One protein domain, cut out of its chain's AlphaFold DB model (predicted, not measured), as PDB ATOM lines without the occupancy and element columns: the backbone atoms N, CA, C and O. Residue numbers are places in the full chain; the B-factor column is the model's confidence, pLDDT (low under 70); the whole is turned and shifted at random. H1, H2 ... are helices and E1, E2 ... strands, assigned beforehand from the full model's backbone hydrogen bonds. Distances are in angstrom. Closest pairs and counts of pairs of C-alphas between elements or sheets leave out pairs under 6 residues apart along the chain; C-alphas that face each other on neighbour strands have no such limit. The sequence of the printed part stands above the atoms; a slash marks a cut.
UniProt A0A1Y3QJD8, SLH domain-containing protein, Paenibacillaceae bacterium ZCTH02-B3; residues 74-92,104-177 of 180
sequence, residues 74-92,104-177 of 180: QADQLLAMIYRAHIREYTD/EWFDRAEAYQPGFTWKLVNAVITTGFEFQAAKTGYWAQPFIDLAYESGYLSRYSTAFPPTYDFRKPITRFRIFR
ATOM      1  N   GLN A  74      -2.194 -24.899  19.708       89.94
ATOM      2  CA  GLN A  74      -2.192 -25.162  21.149       89.94
ATOM      3  C   GLN A  74      -2.543 -23.893  21.946       89.94
ATOM      4  O   GLN A  74      -2.491 -22.769  21.441       89.94
ATOM      5  N   ALA A  75      -2.974 -24.051  23.200       89.06
ATOM      6  CA  ALA A  75      -3.443 -22.913  23.995       89.06
ATOM      7  C   ALA A  75      -2.314 -21.930  24.364       89.06
ATOM      8  O   ALA A  75      -2.555 -20.726  24.437       89.06
ATOM      9  N   ASP A  76      -1.097 -22.427  24.574       88.69
ATOM     10  CA  ASP A  76       0.111 -21.619  24.770       88.69
ATOM     11  C   ASP A  76       0.478 -20.782  23.540       88.69
ATOM     12  O   ASP A  76       0.719 -19.581  23.657       88.69
ATOM     13  N   GLN A  77       0.447 -21.390  22.356       88.50
ATOM     14  CA  GLN A  77       0.682 -20.719  21.080       88.50
ATOM     15  C   GLN A  77      -0.337 -19.602  20.859       88.50
ATOM     16  O   GLN A  77       0.029 -18.488  20.481       88.50
ATOM     17  N   LEU A  78      -1.614 -19.859  21.160       89.69
ATOM     18  CA  LEU A  78      -2.645 -18.830  21.074       89.69
ATOM     19  C   LEU A  78      -2.385 -17.661  22.029       89.69
ATOM     20  O   LEU A  78      -2.518 -16.509  21.621       89.69
ATOM     21  N   LEU A  79      -2.023 -17.937  23.285       89.19
ATOM     22  CA  LEU A  79      -1.699 -16.884  24.250       89.19
ATOM     23  C   LEU A  79      -0.542 -16.017  23.754       89.19
ATOM     24  O   LEU A  79      -0.639 -14.791  23.798       89.19
ATOM     25  N   ALA A  80       0.516 -16.640  23.236       88.94
ATOM     26  CA  ALA A  80       1.647 -15.919  22.673       88.94
ATOM     27  C   ALA A  80       1.226 -14.991  21.524       88.94
ATOM     28  O   ALA A  80       1.597 -13.816  21.526       88.94
ATOM     29  N   MET A  81       0.391 -15.478  20.597       89.38
ATOM     30  CA  MET A  81      -0.147 -14.667  19.499       89.38
ATOM     31  C   MET A  81      -0.963 -13.470  20.003       89.38
ATOM     32  O   MET A  81      -0.781 -12.358  19.512       89.38
ATOM     33  N   ILE A  82      -1.837 -13.674  20.998       89.75
ATOM     34  CA  ILE A  82      -2.673 -12.601  21.564       89.75
ATOM     35  C   ILE A  82      -1.809 -11.482  22.145       89.75
ATOM     36  O   ILE A  82      -2.061 -10.313  21.866       89.75
ATOM     37  N   TYR A  83      -0.788 -11.814  22.937       89.06
ATOM     38  CA  TYR A  83       0.070 -10.791  23.540       89.06
ATOM     39  C   TYR A  83       0.952 -10.087  22.526       89.06
ATOM     40  O   TYR A  83       1.091  -8.869  22.582       89.06
ATOM     41  N   ARG A  84       1.510 -10.828  21.571       87.88
ATOM     42  CA  ARG A  84       2.348 -10.237  20.526       87.88
ATOM     43  C   ARG A  84       1.574  -9.318  19.601       87.88
ATOM     44  O   ARG A  84       2.139  -8.337  19.140       87.88
ATOM     45  N   ALA A  85       0.281  -9.563  19.397       89.44
ATOM     46  CA  ALA A  85      -0.579  -8.634  18.671       89.44
ATOM     47  C   ALA A  85      -0.692  -7.253  19.351       89.44
ATOM     48  O   ALA A  85      -1.031  -6.277  18.683       89.44
ATOM     49  N   HIS A  86      -0.388  -7.157  20.652       88.31
ATOM     50  CA  HIS A  86      -0.302  -5.890  21.383       88.31
ATOM     51  C   HIS A  86       1.111  -5.303  21.414       88.31
ATOM     52  O   HIS A  86       1.285  -4.230  21.975       88.31
ATOM     53  N   ILE A  87       2.122  -5.954  20.837       86.81
ATOM     54  CA  ILE A  87       3.486  -5.416  20.758       86.81
ATOM     55  C   ILE A  87       3.636  -4.654  19.444       86.81
ATOM     56  O   ILE A  87       3.230  -5.120  18.382       86.81
ATOM     57  N   ARG A  88       4.238  -3.468  19.512       84.75
ATOM     58  CA  ARG A  88       4.548  -2.634  18.355       84.75
ATOM     59  C   ARG A  88       6.043  -2.437  18.214       84.75
ATOM     60  O   ARG A  88       6.745  -2.148  19.182       84.75
ATOM     61  N   GLU A  89       6.498  -2.539  16.974       84.25
ATOM     62  CA  GLU A  89       7.819  -2.082  16.569       84.25
ATOM     63  C   GLU A  89       7.763  -0.609  16.172       84.25
ATOM     64  O   GLU A  89       6.875  -0.179  15.433       84.25
ATOM     65  N   TYR A  90       8.709   0.175  16.679       83.06
ATOM     66  CA  TYR A  90       8.883   1.571  16.301       83.06
ATOM     67  C   TYR A  90      10.365   1.926  16.257       83.06
ATOM     68  O   TYR A  90      11.183   1.372  16.992       83.06
ATOM     69  N   THR A  91      10.707   2.879  15.400       87.62
ATOM     70  CA  THR A  91      12.061   3.422  15.320       87.62
ATOM     71  C   THR A  91      12.168   4.616  16.259       87.62
ATOM     72  O   THR A  91      11.368   5.549  16.173       87.62
ATOM     73  N   ASP A  92      13.130   4.585  17.180       88.38
ATOM     74  CA  ASP A  92      13.388   5.717  18.068       88.38
ATOM     75  C   ASP A  92      14.062   6.892  17.332       88.38
ATOM     76  O   ASP A  92      14.470   6.791  16.173       88.38
ATOM     77  N   GLU A 104      -2.500   1.770  24.825       83.31
ATOM     78  CA  GLU A 104      -3.883   1.612  25.282       83.31
ATOM     79  C   GLU A 104      -4.101   0.275  25.987       83.31
ATOM     80  O   GLU A 104      -4.798   0.205  27.000       83.31
ATOM     81  N   TRP A 105      -3.524  -0.801  25.452       83.62
ATOM     82  CA  TRP A 105      -3.530  -2.097  26.111       83.62
ATOM     83  C   TRP A 105      -2.851  -2.030  27.477       83.62
ATOM     84  O   TRP A 105      -3.433  -2.489  28.462       83.62
ATOM     85  N   PHE A 106      -1.664  -1.421  27.539       80.94
ATOM     86  CA  PHE A 106      -0.892  -1.317  28.769       80.94
ATOM     87  C   PHE A 106      -1.647  -0.518  29.840       80.94
ATOM     88  O   PHE A 106      -1.836  -1.011  30.953       80.94
ATOM     89  N   ASP A 107      -2.176   0.655  29.478       82.56
ATOM     90  CA  ASP A 107      -2.964   1.510  30.371       82.56
ATOM     91  C   ASP A 107      -4.178   0.746  30.949       82.56
ATOM     92  O   ASP A 107      -4.498   0.857  32.135       82.56
ATOM     93  N   ARG A 108      -4.861  -0.072  30.130       80.81
ATOM     94  CA  ARG A 108      -5.994  -0.901  30.584       80.81
ATOM     95  C   ARG A 108      -5.561  -2.032  31.516       80.81
ATOM     96  O   ARG A 108      -6.275  -2.323  32.476       80.81
ATOM     97  N   ALA A 109      -4.438  -2.686  31.223       78.50
ATOM     98  CA  ALA A 109      -3.904  -3.756  32.059       78.50
ATOM     99  C   ALA A 109      -3.505  -3.223  33.446       78.50
ATOM    100  O   ALA A 109      -3.890  -3.805  34.462       78.50
ATOM    101  N   GLU A 110      -2.825  -2.075  33.493       77.12
ATOM    102  CA  GLU A 110      -2.421  -1.412  34.737       77.12
ATOM    103  C   GLU A 110      -3.625  -0.927  35.557       77.12
ATOM    104  O   GLU A 110      -3.665  -1.114  36.775       77.12
ATOM    105  N   ALA A 111      -4.656  -0.380  34.904       78.62
ATOM    106  CA  ALA A 111      -5.891   0.015  35.581       78.62
ATOM    107  C   ALA A 111      -6.623  -1.172  36.237       78.62
ATOM    108  O   ALA A 111      -7.331  -0.990  37.229       78.62
ATOM    109  N   TYR A 112      -6.474  -2.384  35.691       71.69
ATOM    110  CA  TYR A 112      -7.114  -3.587  36.223       71.69
ATOM    111  C   TYR A 112      -6.369  -4.174  37.427       71.69
ATOM    112  O   TYR A 112      -7.000  -4.557  38.417       71.69
ATOM    113  N   GLN A 113      -5.041  -4.246  37.353       70.88
ATOM    114  CA  GLN A 113      -4.187  -4.649  38.467       70.88
ATOM    115  C   GLN A 113      -3.057  -3.632  38.661       70.88
ATOM    116  O   GLN A 113      -2.011  -3.736  38.015       70.88
ATOM    117  N   PRO A 114      -3.234  -2.682  39.598       68.06
ATOM    118  CA  PRO A 114      -2.158  -1.797  40.012       68.06
ATOM    119  C   PRO A 114      -0.980  -2.627  40.531       68.06
ATOM    120  O   PRO A 114      -1.159  -3.495  41.387       68.06
ATOM    121  N   GLY A 115       0.225  -2.365  40.026       61.72
ATOM    122  CA  GLY A 115       1.424  -3.120  40.406       61.72
ATOM    123  C   GLY A 115       1.683  -4.377  39.574       61.72
ATOM    124  O   GLY A 115       2.458  -5.230  40.005       61.72
ATOM    125  N   PHE A 116       1.070  -4.480  38.388       70.00
ATOM    126  CA  PHE A 116       1.472  -5.428  37.353       70.00
ATOM    127  C   PHE A 116       3.011  -5.472  37.197       70.00
ATOM    128  O   PHE A 116       3.693  -4.440  37.180       70.00
ATOM    129  N   THR A 117       3.582  -6.675  37.105       64.81
ATOM    130  CA  THR A 117       5.031  -6.835  37.235       64.81
ATOM    131  C   THR A 117       5.756  -6.468  35.938       64.81
ATOM    132  O   THR A 117       5.739  -7.231  34.970       64.81
ATOM    133  N   TRP A 118       6.534  -5.377  35.935       68.44
ATOM    134  CA  TRP A 118       7.382  -4.980  34.789       68.44
ATOM    135  C   TRP A 118       8.329  -6.102  34.312       68.44
ATOM    136  O   TRP A 118       8.730  -6.167  33.150       68.44
ATOM    137  N   LYS A 119       8.640  -7.048  35.208       76.12
ATOM    138  CA  LYS A 119       9.379  -8.280  34.913       76.12
ATOM    139  C   LYS A 119       8.696  -9.145  33.843       76.12
ATOM    140  O   LYS A 119       9.396  -9.643  32.969       76.12
ATOM    141  N   LEU A 120       7.376  -9.333  33.903       75.00
ATOM    142  CA  LEU A 120       6.645 -10.181  32.954       75.00
ATOM    143  C   LEU A 120       6.454  -9.493  31.603       75.00
ATOM    144  O   LEU A 120       6.632 -10.130  30.572       75.00
ATOM    145  N   VAL A 121       6.177  -8.189  31.596       77.56
ATOM    146  CA  VAL A 121       6.082  -7.391  30.358       77.56
ATOM    147  C   VAL A 121       7.403  -7.389  29.608       77.56
ATOM    148  O   VAL A 121       7.423  -7.675  28.412       77.56
ATOM    149  N   ASN A 122       8.517  -7.171  30.312       78.25
ATOM    150  CA  ASN A 122       9.842  -7.264  29.708       78.25
ATOM    151  C   ASN A 122      10.156  -8.691  29.254       78.25
ATOM    152  O   ASN A 122      10.721  -8.876  28.176       78.25
ATOM    153  N   ALA A 123       9.787  -9.702  30.047       77.25
ATOM    154  CA  ALA A 123       9.971 -11.095  29.661       77.25
ATOM    155  C   ALA A 123       9.224 -11.394  28.359       77.25
ATOM    156  O   ALA A 123       9.829 -11.911  27.434       77.25
ATOM    157  N   VAL A 124       7.961 -11.002  28.222       78.75
ATOM    158  CA  VAL A 124       7.171 -11.255  27.011       78.75
ATOM    159  C   VAL A 124       7.703 -10.496  25.787       78.75
ATOM    160  O   VAL A 124       7.788 -11.098  24.721       78.75
ATOM    161  N   ILE A 125       8.147  -9.238  25.927       77.25
ATOM    162  CA  ILE A 125       8.793  -8.500  24.817       77.25
ATOM    163  C   ILE A 125      10.071  -9.204  24.343       77.25
ATOM    164  O   ILE A 125      10.369  -9.252  23.149       77.25
ATOM    165  N   THR A 126      10.859  -9.718  25.288       71.62
ATOM    166  CA  THR A 126      12.171 -10.318  25.002       71.62
ATOM    167  C   THR A 126      12.095 -11.802  24.647       71.62
ATOM    168  O   THR A 126      13.033 -12.327  24.050       71.62
ATOM    169  N   THR A 127      10.988 -12.476  24.968       71.31
ATOM    170  CA  THR A 127      10.806 -13.909  24.717       71.31
ATOM    171  C   THR A 127      10.564 -14.149  23.227       71.31
ATOM    172  O   THR A 127       9.547 -13.734  22.666       71.31
ATOM    173  N   GLY A 128      11.513 -14.840  22.588       63.56
ATOM    174  CA  GLY A 128      11.401 -15.345  21.217       63.56
ATOM    175  C   GLY A 128      10.273 -16.369  21.058       63.56
ATOM    176  O   GLY A 128       9.706 -16.844  22.042       63.56
ATOM    177  N   PHE A 129       9.891 -16.666  19.815       64.19
ATOM    178  CA  PHE A 129       8.846 -17.649  19.546       64.19
ATOM    179  C   PHE A 129       9.508 -18.991  19.279       64.19
ATOM    180  O   PHE A 129       9.898 -19.312  18.165       64.19
ATOM    181  N   GLU A 130       9.686 -19.776  20.333       60.47
ATOM    182  CA  GLU A 130      10.167 -21.138  20.172       60.47
ATOM    183  C   GLU A 130       8.957 -22.070  20.123       60.47
ATOM    184  O   GLU A 130       8.347 -22.381  21.142       60.47
ATOM    185  N   PHE A 131       8.626 -22.565  18.926       57.28
ATOM    186  CA  PHE A 131       7.706 -23.700  18.777       57.28
ATOM    187  C   PHE A 131       8.258 -24.998  19.394       57.28
ATOM    188  O   PHE A 131       7.551 -26.003  19.487       57.28
ATOM    189  N   GLN A 132       9.530 -25.000  19.794       51.47
ATOM    190  CA  GLN A 132      10.182 -26.110  20.472       51.47
ATOM    191  C   GLN A 132      10.119 -25.935  21.995       51.47
ATOM    192  O   GLN A 132       9.931 -24.840  22.518       51.47
ATOM    193  N   ALA A 133      10.299 -27.031  22.734       45.16
ATOM    194  CA  ALA A 133      10.529 -26.943  24.169       45.16
ATOM    195  C   ALA A 133      11.787 -26.093  24.407       45.16
ATOM    196  O   ALA A 133      12.881 -26.524  24.039       45.16
ATOM    197  N   ALA A 134      11.624 -24.900  24.991       49.78
ATOM    198  CA  ALA A 134      12.749 -24.059  25.387       49.78
ATOM    199  C   ALA A 134      13.837 -24.887  26.075       49.78
ATOM    200  O   ALA A 134      13.549 -25.773  26.885       49.78
ATOM    201  N   LYS A 135      15.105 -24.569  25.786       48.12
ATOM    202  CA  LYS A 135      16.272 -25.277  26.348       48.12
ATOM    203  C   LYS A 135      16.292 -25.281  27.884       48.12
ATOM    204  O   LYS A 135      16.935 -26.141  28.480       48.12
ATOM    205  N   THR A 136      15.562 -24.363  28.521       54.62
ATOM    206  CA  THR A 136      15.280 -24.355  29.960       54.62
ATOM    207  C   THR A 136      13.876 -23.814  30.235       54.62
ATOM    208  O   THR A 136      13.549 -22.710  29.801       54.62
ATOM    209  N   GLY A 137      13.082 -24.537  31.027       71.19
ATOM    210  CA  GLY A 137      11.753 -24.094  31.458       71.19
ATOM    211  C   GLY A 137      10.673 -24.195  30.377       71.19
ATOM    212  O   GLY A 137      10.880 -24.741  29.296       71.19
ATOM    213  N   TYR A 138       9.476 -23.709  30.697       82.38
ATOM    214  CA  TYR A 138       8.366 -23.657  29.753       82.38
ATOM    215  C   TYR A 138       8.342 -22.290  29.067       82.38
ATOM    216  O   TYR A 138       8.074 -21.284  29.717       82.38
ATOM    217  N   TRP A 139       8.632 -22.252  27.764       82.69
ATOM    218  CA  TRP A 139       8.760 -21.014  26.979       82.69
ATOM    219  C   TRP A 139       7.530 -20.097  27.086       82.69
ATOM    220  O   TRP A 139       7.661 -18.878  27.121       82.69
ATOM    221  N   ALA A 140       6.338 -20.689  27.186       86.44
ATOM    222  CA  ALA A 140       5.078 -19.962  27.239       86.44
ATOM    223  C   ALA A 140       4.725 -19.441  28.640       86.44
ATOM    224  O   ALA A 140       3.743 -18.716  28.795       86.44
ATOM    225  N   GLN A 141       5.504 -19.801  29.668       86.44
ATOM    226  CA  GLN A 141       5.211 -19.443  31.054       86.44
ATOM    227  C   GLN A 141       5.013 -17.931  31.254       86.44
ATOM    228  O   GLN A 141       4.005 -17.570  31.857       86.44
ATOM    229  N   PRO A 142       5.858 -17.033  30.699       86.19
ATOM    230  CA  PRO A 142       5.657 -15.594  30.855       86.19
ATOM    231  C   PRO A 142       4.318 -15.110  30.287       86.19
ATOM    232  O   PRO A 142       3.697 -14.228  30.867       86.19
ATOM    233  N   PHE A 143       3.846 -15.706  29.188       88.06
ATOM    234  CA  PHE A 143       2.563 -15.360  28.568       88.06
ATOM    235  C   PHE A 143       1.374 -15.857  29.393       88.06
ATOM    236  O   PHE A 143       0.356 -15.177  29.491       88.06
ATOM    237  N   ILE A 144       1.499 -17.041  29.993       88.38
ATOM    238  CA  ILE A 144       0.473 -17.612  30.871       88.38
ATOM    239  C   ILE A 144       0.369 -16.792  32.156       88.38
ATOM    240  O   ILE A 144      -0.732 -16.409  32.547       88.38
ATOM    241  N   ASP A 145       1.506 -16.485  32.778       87.19
ATOM    242  CA  ASP A 145       1.570 -15.663  33.985       87.19
ATOM    243  C   ASP A 145       0.997 -14.272  33.708       87.19
ATOM    244  O   ASP A 145       0.108 -13.814  34.431       87.19
ATOM    245  N   LEU A 146       1.414 -13.658  32.594       85.94
ATOM    246  CA  LEU A 146       0.867 -12.391  32.131       85.94
ATOM    247  C   LEU A 146      -0.646 -12.477  31.931       85.94
ATOM    248  O   LEU A 146      -1.349 -11.558  32.323       85.94
ATOM    249  N   ALA A 147      -1.171 -13.589  31.413       87.69
ATOM    250  CA  ALA A 147      -2.609 -13.755  31.240       87.69
ATOM    251  C   ALA A 147      -3.411 -13.828  32.523       87.69
ATOM    252  O   ALA A 147      -4.540 -13.328  32.547       87.69
ATOM    253  N   TYR A 148      -2.852 -14.401  33.581       85.12
ATOM    254  CA  TYR A 148      -3.489 -14.349  34.889       85.12
ATOM    255  C   TYR A 148      -3.393 -12.963  35.533       85.12
ATOM    256  O   TYR A 148      -4.341 -12.560  36.208       85.12
ATOM    257  N   GLU A 149      -2.290 -12.235  35.337       82.94
ATOM    258  CA  GLU A 149      -2.110 -10.883  35.893       82.94
ATOM    259  C   GLU A 149      -2.945  -9.832  35.148       82.94
ATOM    260  O   GLU A 149      -3.722  -9.091  35.744       82.94
ATOM    261  N   SER A 150      -2.895  -9.816  33.820       82.38
ATOM    262  CA  SER A 150      -3.655  -8.866  33.006       82.38
ATOM    263  C   SER A 150      -5.160  -9.183  32.955       82.38
ATOM    264  O   SER A 150      -5.931  -8.454  32.333       82.38
ATOM    265  N   GLY A 151      -5.599 -10.292  33.562       81.31
ATOM    266  CA  GLY A 151      -7.008 -10.671  33.676       81.31
ATOM    267  C   GLY A 151      -7.634 -11.301  32.425       81.31
ATOM    268  O   GLY A 151      -8.852 -11.507  32.416       81.31
ATOM    269  N   TYR A 152      -6.842 -11.649  31.400       83.25
ATOM    270  CA  TYR A 152      -7.315 -12.460  30.262       83.25
ATOM    271  C   TYR A 152      -7.725 -13.864  30.712       83.25
ATOM    272  O   TYR A 152      -8.682 -14.439  30.186       83.25
ATOM    273  N   LEU A 153      -7.021 -14.395  31.714       86.19
ATOM    274  CA  LEU A 153      -7.349 -15.613  32.430       86.19
ATOM    275  C   LEU A 153      -7.689 -15.290  33.883       86.19
ATOM    276  O   LEU A 153      -6.979 -14.575  34.583       86.19
ATOM    277  N   SER A 154      -8.784 -15.869  34.367       83.00
ATOM    278  CA  SER A 154      -9.114 -15.829  35.791       83.00
ATOM    279  C   SER A 154      -8.432 -16.983  36.514       83.00
ATOM    280  O   SER A 154      -8.505 -18.122  36.055       83.00
ATOM    281  N   ARG A 155      -7.872 -16.727  37.703       81.25
ATOM    282  CA  ARG A 155      -7.377 -17.790  38.601       81.25
ATOM    283  C   ARG A 155      -8.477 -18.780  39.011       81.25
ATOM    284  O   ARG A 155      -8.173 -19.909  39.373       81.25
ATOM    285  N   TYR A 156      -9.742 -18.371  38.900       80.44
ATOM    286  CA  TYR A 156     -10.928 -19.193  39.156       80.44
ATOM    287  C   TYR A 156     -11.558 -19.760  37.874       80.44
ATOM    288  O   TYR A 156     -12.685 -20.253  37.893       80.44
ATOM    289  N   SER A 157     -10.869 -19.664  36.733       79.12
ATOM    290  CA  SER A 157     -11.362 -20.211  35.473       79.12
ATOM    291  C   SER A 157     -11.457 -21.732  35.554       79.12
ATOM    292  O   SER A 157     -10.455 -22.423  35.719       79.12
ATOM    293  N   THR A 158     -12.663 -22.271  35.369       78.94
ATOM    294  CA  THR A 158     -12.876 -23.723  35.256       78.94
ATOM    295  C   THR A 158     -12.376 -24.284  33.923       78.94
ATOM    296  O   THR A 158     -12.136 -25.483  33.814       78.94
ATOM    297  N   ALA A 159     -12.206 -23.432  32.907       78.25
ATOM    298  CA  ALA A 159     -11.687 -23.825  31.599       78.25
ATOM    299  C   ALA A 159     -10.152 -23.847  31.557       78.25
ATOM    300  O   ALA A 159      -9.578 -24.724  30.915       78.25
ATOM    301  N   PHE A 160      -9.512 -22.899  32.247       83.25
ATOM    302  CA  PHE A 160      -8.059 -22.728  32.306       83.25
ATOM    303  C   PHE A 160      -7.613 -22.542  33.763       83.25
ATOM    304  O   PHE A 160      -7.249 -21.430  34.162       83.25
ATOM    305  N   PRO A 161      -7.693 -23.598  34.590       83.81
ATOM    306  CA  PRO A 161      -7.164 -23.545  35.947       83.81
ATOM    307  C   PRO A 161      -5.642 -23.319  35.924       83.81
ATOM    308  O   PRO A 161      -5.002 -23.667  34.935       83.81
ATOM    309  N   PRO A 162      -5.026 -22.825  37.012       81.94
ATOM    310  CA  PRO A 162      -3.569 -22.642  37.087       81.94
ATOM    311  C   PRO A 162      -2.743 -23.914  36.822       81.94
ATOM    312  O   PRO A 162      -1.566 -23.837  36.500       81.94
ATOM    313  N   THR A 163      -3.359 -25.091  36.955       85.56
ATOM    314  CA  THR A 163      -2.768 -26.407  36.669       85.56
ATOM    315  C   THR A 163      -3.040 -26.904  35.247       85.56
ATOM    316  O   THR A 163      -2.735 -28.052  34.922       85.56
ATOM    317  N   TYR A 164      -3.669 -26.084  34.403       85.12
ATOM    318  CA  TYR A 164      -3.998 -26.448  33.035       85.12
ATOM    319  C   TYR A 164      -2.734 -26.679  32.207       85.12
ATOM    320  O   TYR A 164      -1.808 -25.874  32.207       85.12
ATOM    321  N   ASP A 165      -2.730 -27.774  31.453       88.50
ATOM    322  CA  ASP A 165      -1.683 -28.065  30.483       88.50
ATOM    323  C   ASP A 165      -1.944 -27.292  29.184       88.50
ATOM    324  O   ASP A 165      -2.783 -27.678  28.363       88.50
ATOM    325  N   PHE A 166      -1.230 -26.179  29.014       87.88
ATOM    326  CA  PHE A 166      -1.388 -25.277  27.872       87.88
ATOM    327  C   PHE A 166      -0.857 -25.835  26.544       87.88
ATOM    328  O   PHE A 166      -1.214 -25.295  25.502       87.88
ATOM    329  N   ARG A 167      -0.144 -26.970  26.562       87.38
ATOM    330  CA  ARG A 167       0.268 -27.697  25.346       87.38
ATOM    331  C   ARG A 167      -0.889 -28.441  24.682       87.38
ATOM    332  O   ARG A 167      -0.756 -29.034  23.613       87.38
ATOM    333  N   LYS A 168      -2.053 -28.478  25.336       87.81
ATOM    334  CA  LYS A 168      -3.239 -29.110  24.767       87.81
ATOM    335  C   LYS A 168      -3.854 -28.224  23.681       87.81
ATOM    336  O   LYS A 168      -3.977 -27.012  23.889       87.81
ATOM    337  N   PRO A 169      -4.326 -28.832  22.577       85.12
ATOM    338  CA  PRO A 169      -5.099 -28.151  21.549       85.12
ATOM    339  C   PRO A 169      -6.213 -27.276  22.113       85.12
ATOM    340  O   PRO A 169      -6.962 -27.703  23.004       85.12
ATOM    341  N   ILE A 170      -6.369 -26.076  21.555       81.94
ATOM    342  CA  ILE A 170      -7.518 -25.237  21.876       81.94
ATOM    343  C   ILE A 170      -8.665 -25.511  20.906       81.94
ATOM    344  O   ILE A 170      -8.507 -25.545  19.690       81.94
ATOM    345  N   THR A 171      -9.863 -25.716  21.448       79.19
ATOM    346  CA  THR A 171     -11.078 -25.863  20.642       79.19
ATOM    347  C   THR A 171     -11.789 -24.521  20.511       79.19
ATOM    348  O   THR A 171     -11.703 -23.672  21.402       79.19
ATOM    349  N   ARG A 172     -12.561 -24.333  19.430       68.94
ATOM    350  CA  ARG A 172     -13.335 -23.097  19.186       68.94
ATOM    351  C   ARG A 172     -14.183 -22.671  20.392       68.94
ATOM    352  O   ARG A 172     -14.235 -21.492  20.718       68.94
ATOM    353  N   PHE A 173     -14.775 -23.627  21.109       61.62
ATOM    354  CA  PHE A 173     -15.561 -23.362  22.320       61.62
ATOM    355  C   PHE A 173     -14.752 -22.752  23.473       61.62
ATOM    356  O   PHE A 173     -15.310 -22.023  24.291       61.62
ATOM    357  N   ARG A 174     -13.450 -23.041  23.558       69.94
ATOM    358  CA  ARG A 174     -12.581 -22.511  24.614       69.94
ATOM    359  C   ARG A 174     -12.077 -21.102  24.319       69.94
ATOM    360  O   ARG A 174     -11.899 -20.341  25.263       69.94
ATOM    361  N   ILE A 175     -11.933 -20.726  23.047       64.88
ATOM    362  CA  ILE A 175     -11.504 -19.373  22.648       64.88
ATOM    363  C   ILE A 175     -12.503 -18.308  23.133       64.88
ATOM    364  O   ILE A 175     -12.107 -17.271  23.650       64.88
ATOM    365  N   PHE A 176     -13.809 -18.576  23.071       63.38
ATOM    366  CA  PHE A 176     -14.829 -17.609  23.505       63.38
ATOM    367  C   PHE A 176     -14.849 -17.322  25.017       63.38
ATOM    368  O   PHE A 176     -15.609 -16.467  25.462       63.38
ATOM    369  N   ARG A 177     -14.049 -18.038  25.817       67.94
ATOM    370  CA  ARG A 177     -13.943 -17.831  27.269       67.94
ATOM    371  C   ARG A 177     -12.844 -16.837  27.656       67.94
ATOM    372  O   ARG A 177     -12.787 -16.479  28.830       67.94
TER     373      ARG A 177
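Overview. This is residues 74 to 92 and 104 to 177 of the 180 residues of the protein "SLH domain-containing protein" of Paenibacillaceae bacterium ZCTH02-B3 (UniProt A0A1Y3QJD8). Three short helices make a small core: H4 in the middle, with H1 crossing it and H3 folded against it as a helical hairpin with a long loop. E1 and H5 lie toward opposite ends of the long axis, H2 is set off from the other helices, and residues 132 to 137 of the loop stick out. The printed part has 93 residues, with five named helices and one strand in the order H1, E1, H2, H3, H4, H5; under half of the residues are in these elements, which are mostly helix. The whole is compact, with a radius of gyration of the C-alphas of 13.5 A and spans of 39 by 31 by 23 A.

Along the chain. H1, residues 75 to 84, begins at C-alpha 75 (-3.443, -22.913, 23.995) and is 14.4 A long. E1, residues 87 to 91, is 13.5 A long and ends at C-alpha 91 (12.061, 3.422, 15.320). H2, residues 104 to 112, measures 12.5 A, H3, residues 118 to 126, 12.1 A, and H4, residues 141 to 149, 12.3 A. H5, residues 172 to 175, spans 5.4 A and ends at C-alpha 175 (-11.504, -19.373, 22.648).

Arrangement. H1 and H4 touch, about perpendicular at 74 degrees; their closest C-alphas, Ala 80 and Phe 143, are 6.0 A apart. H3 and H4, a hairpin, touch at a steep tilt of 43 degrees, opposite ways, closest at C-alphas Leu 120 and Pro 142, 5.9 A. H2 and H4 are only just apart, at 8.3 A. E1 pairs with no named strand. Every O i to N i+4 pair is within hydrogen-bond range in H1, H2, H3 and H4; H5 is too short for one.

Size, cuts and confidence. The C-alphas of Asp 92 and Thr 158, the two farthest apart, are 43.0 A apart. Residues 93 to 103 are not printed, a gap of 19.2 A between C-alphas 92 and 104. The links H3 to H4 and H4 to H5 are long. pLDDT is under 70 at residues 114 to 115, 117 to 118, 128 to 136 and 172 to 177.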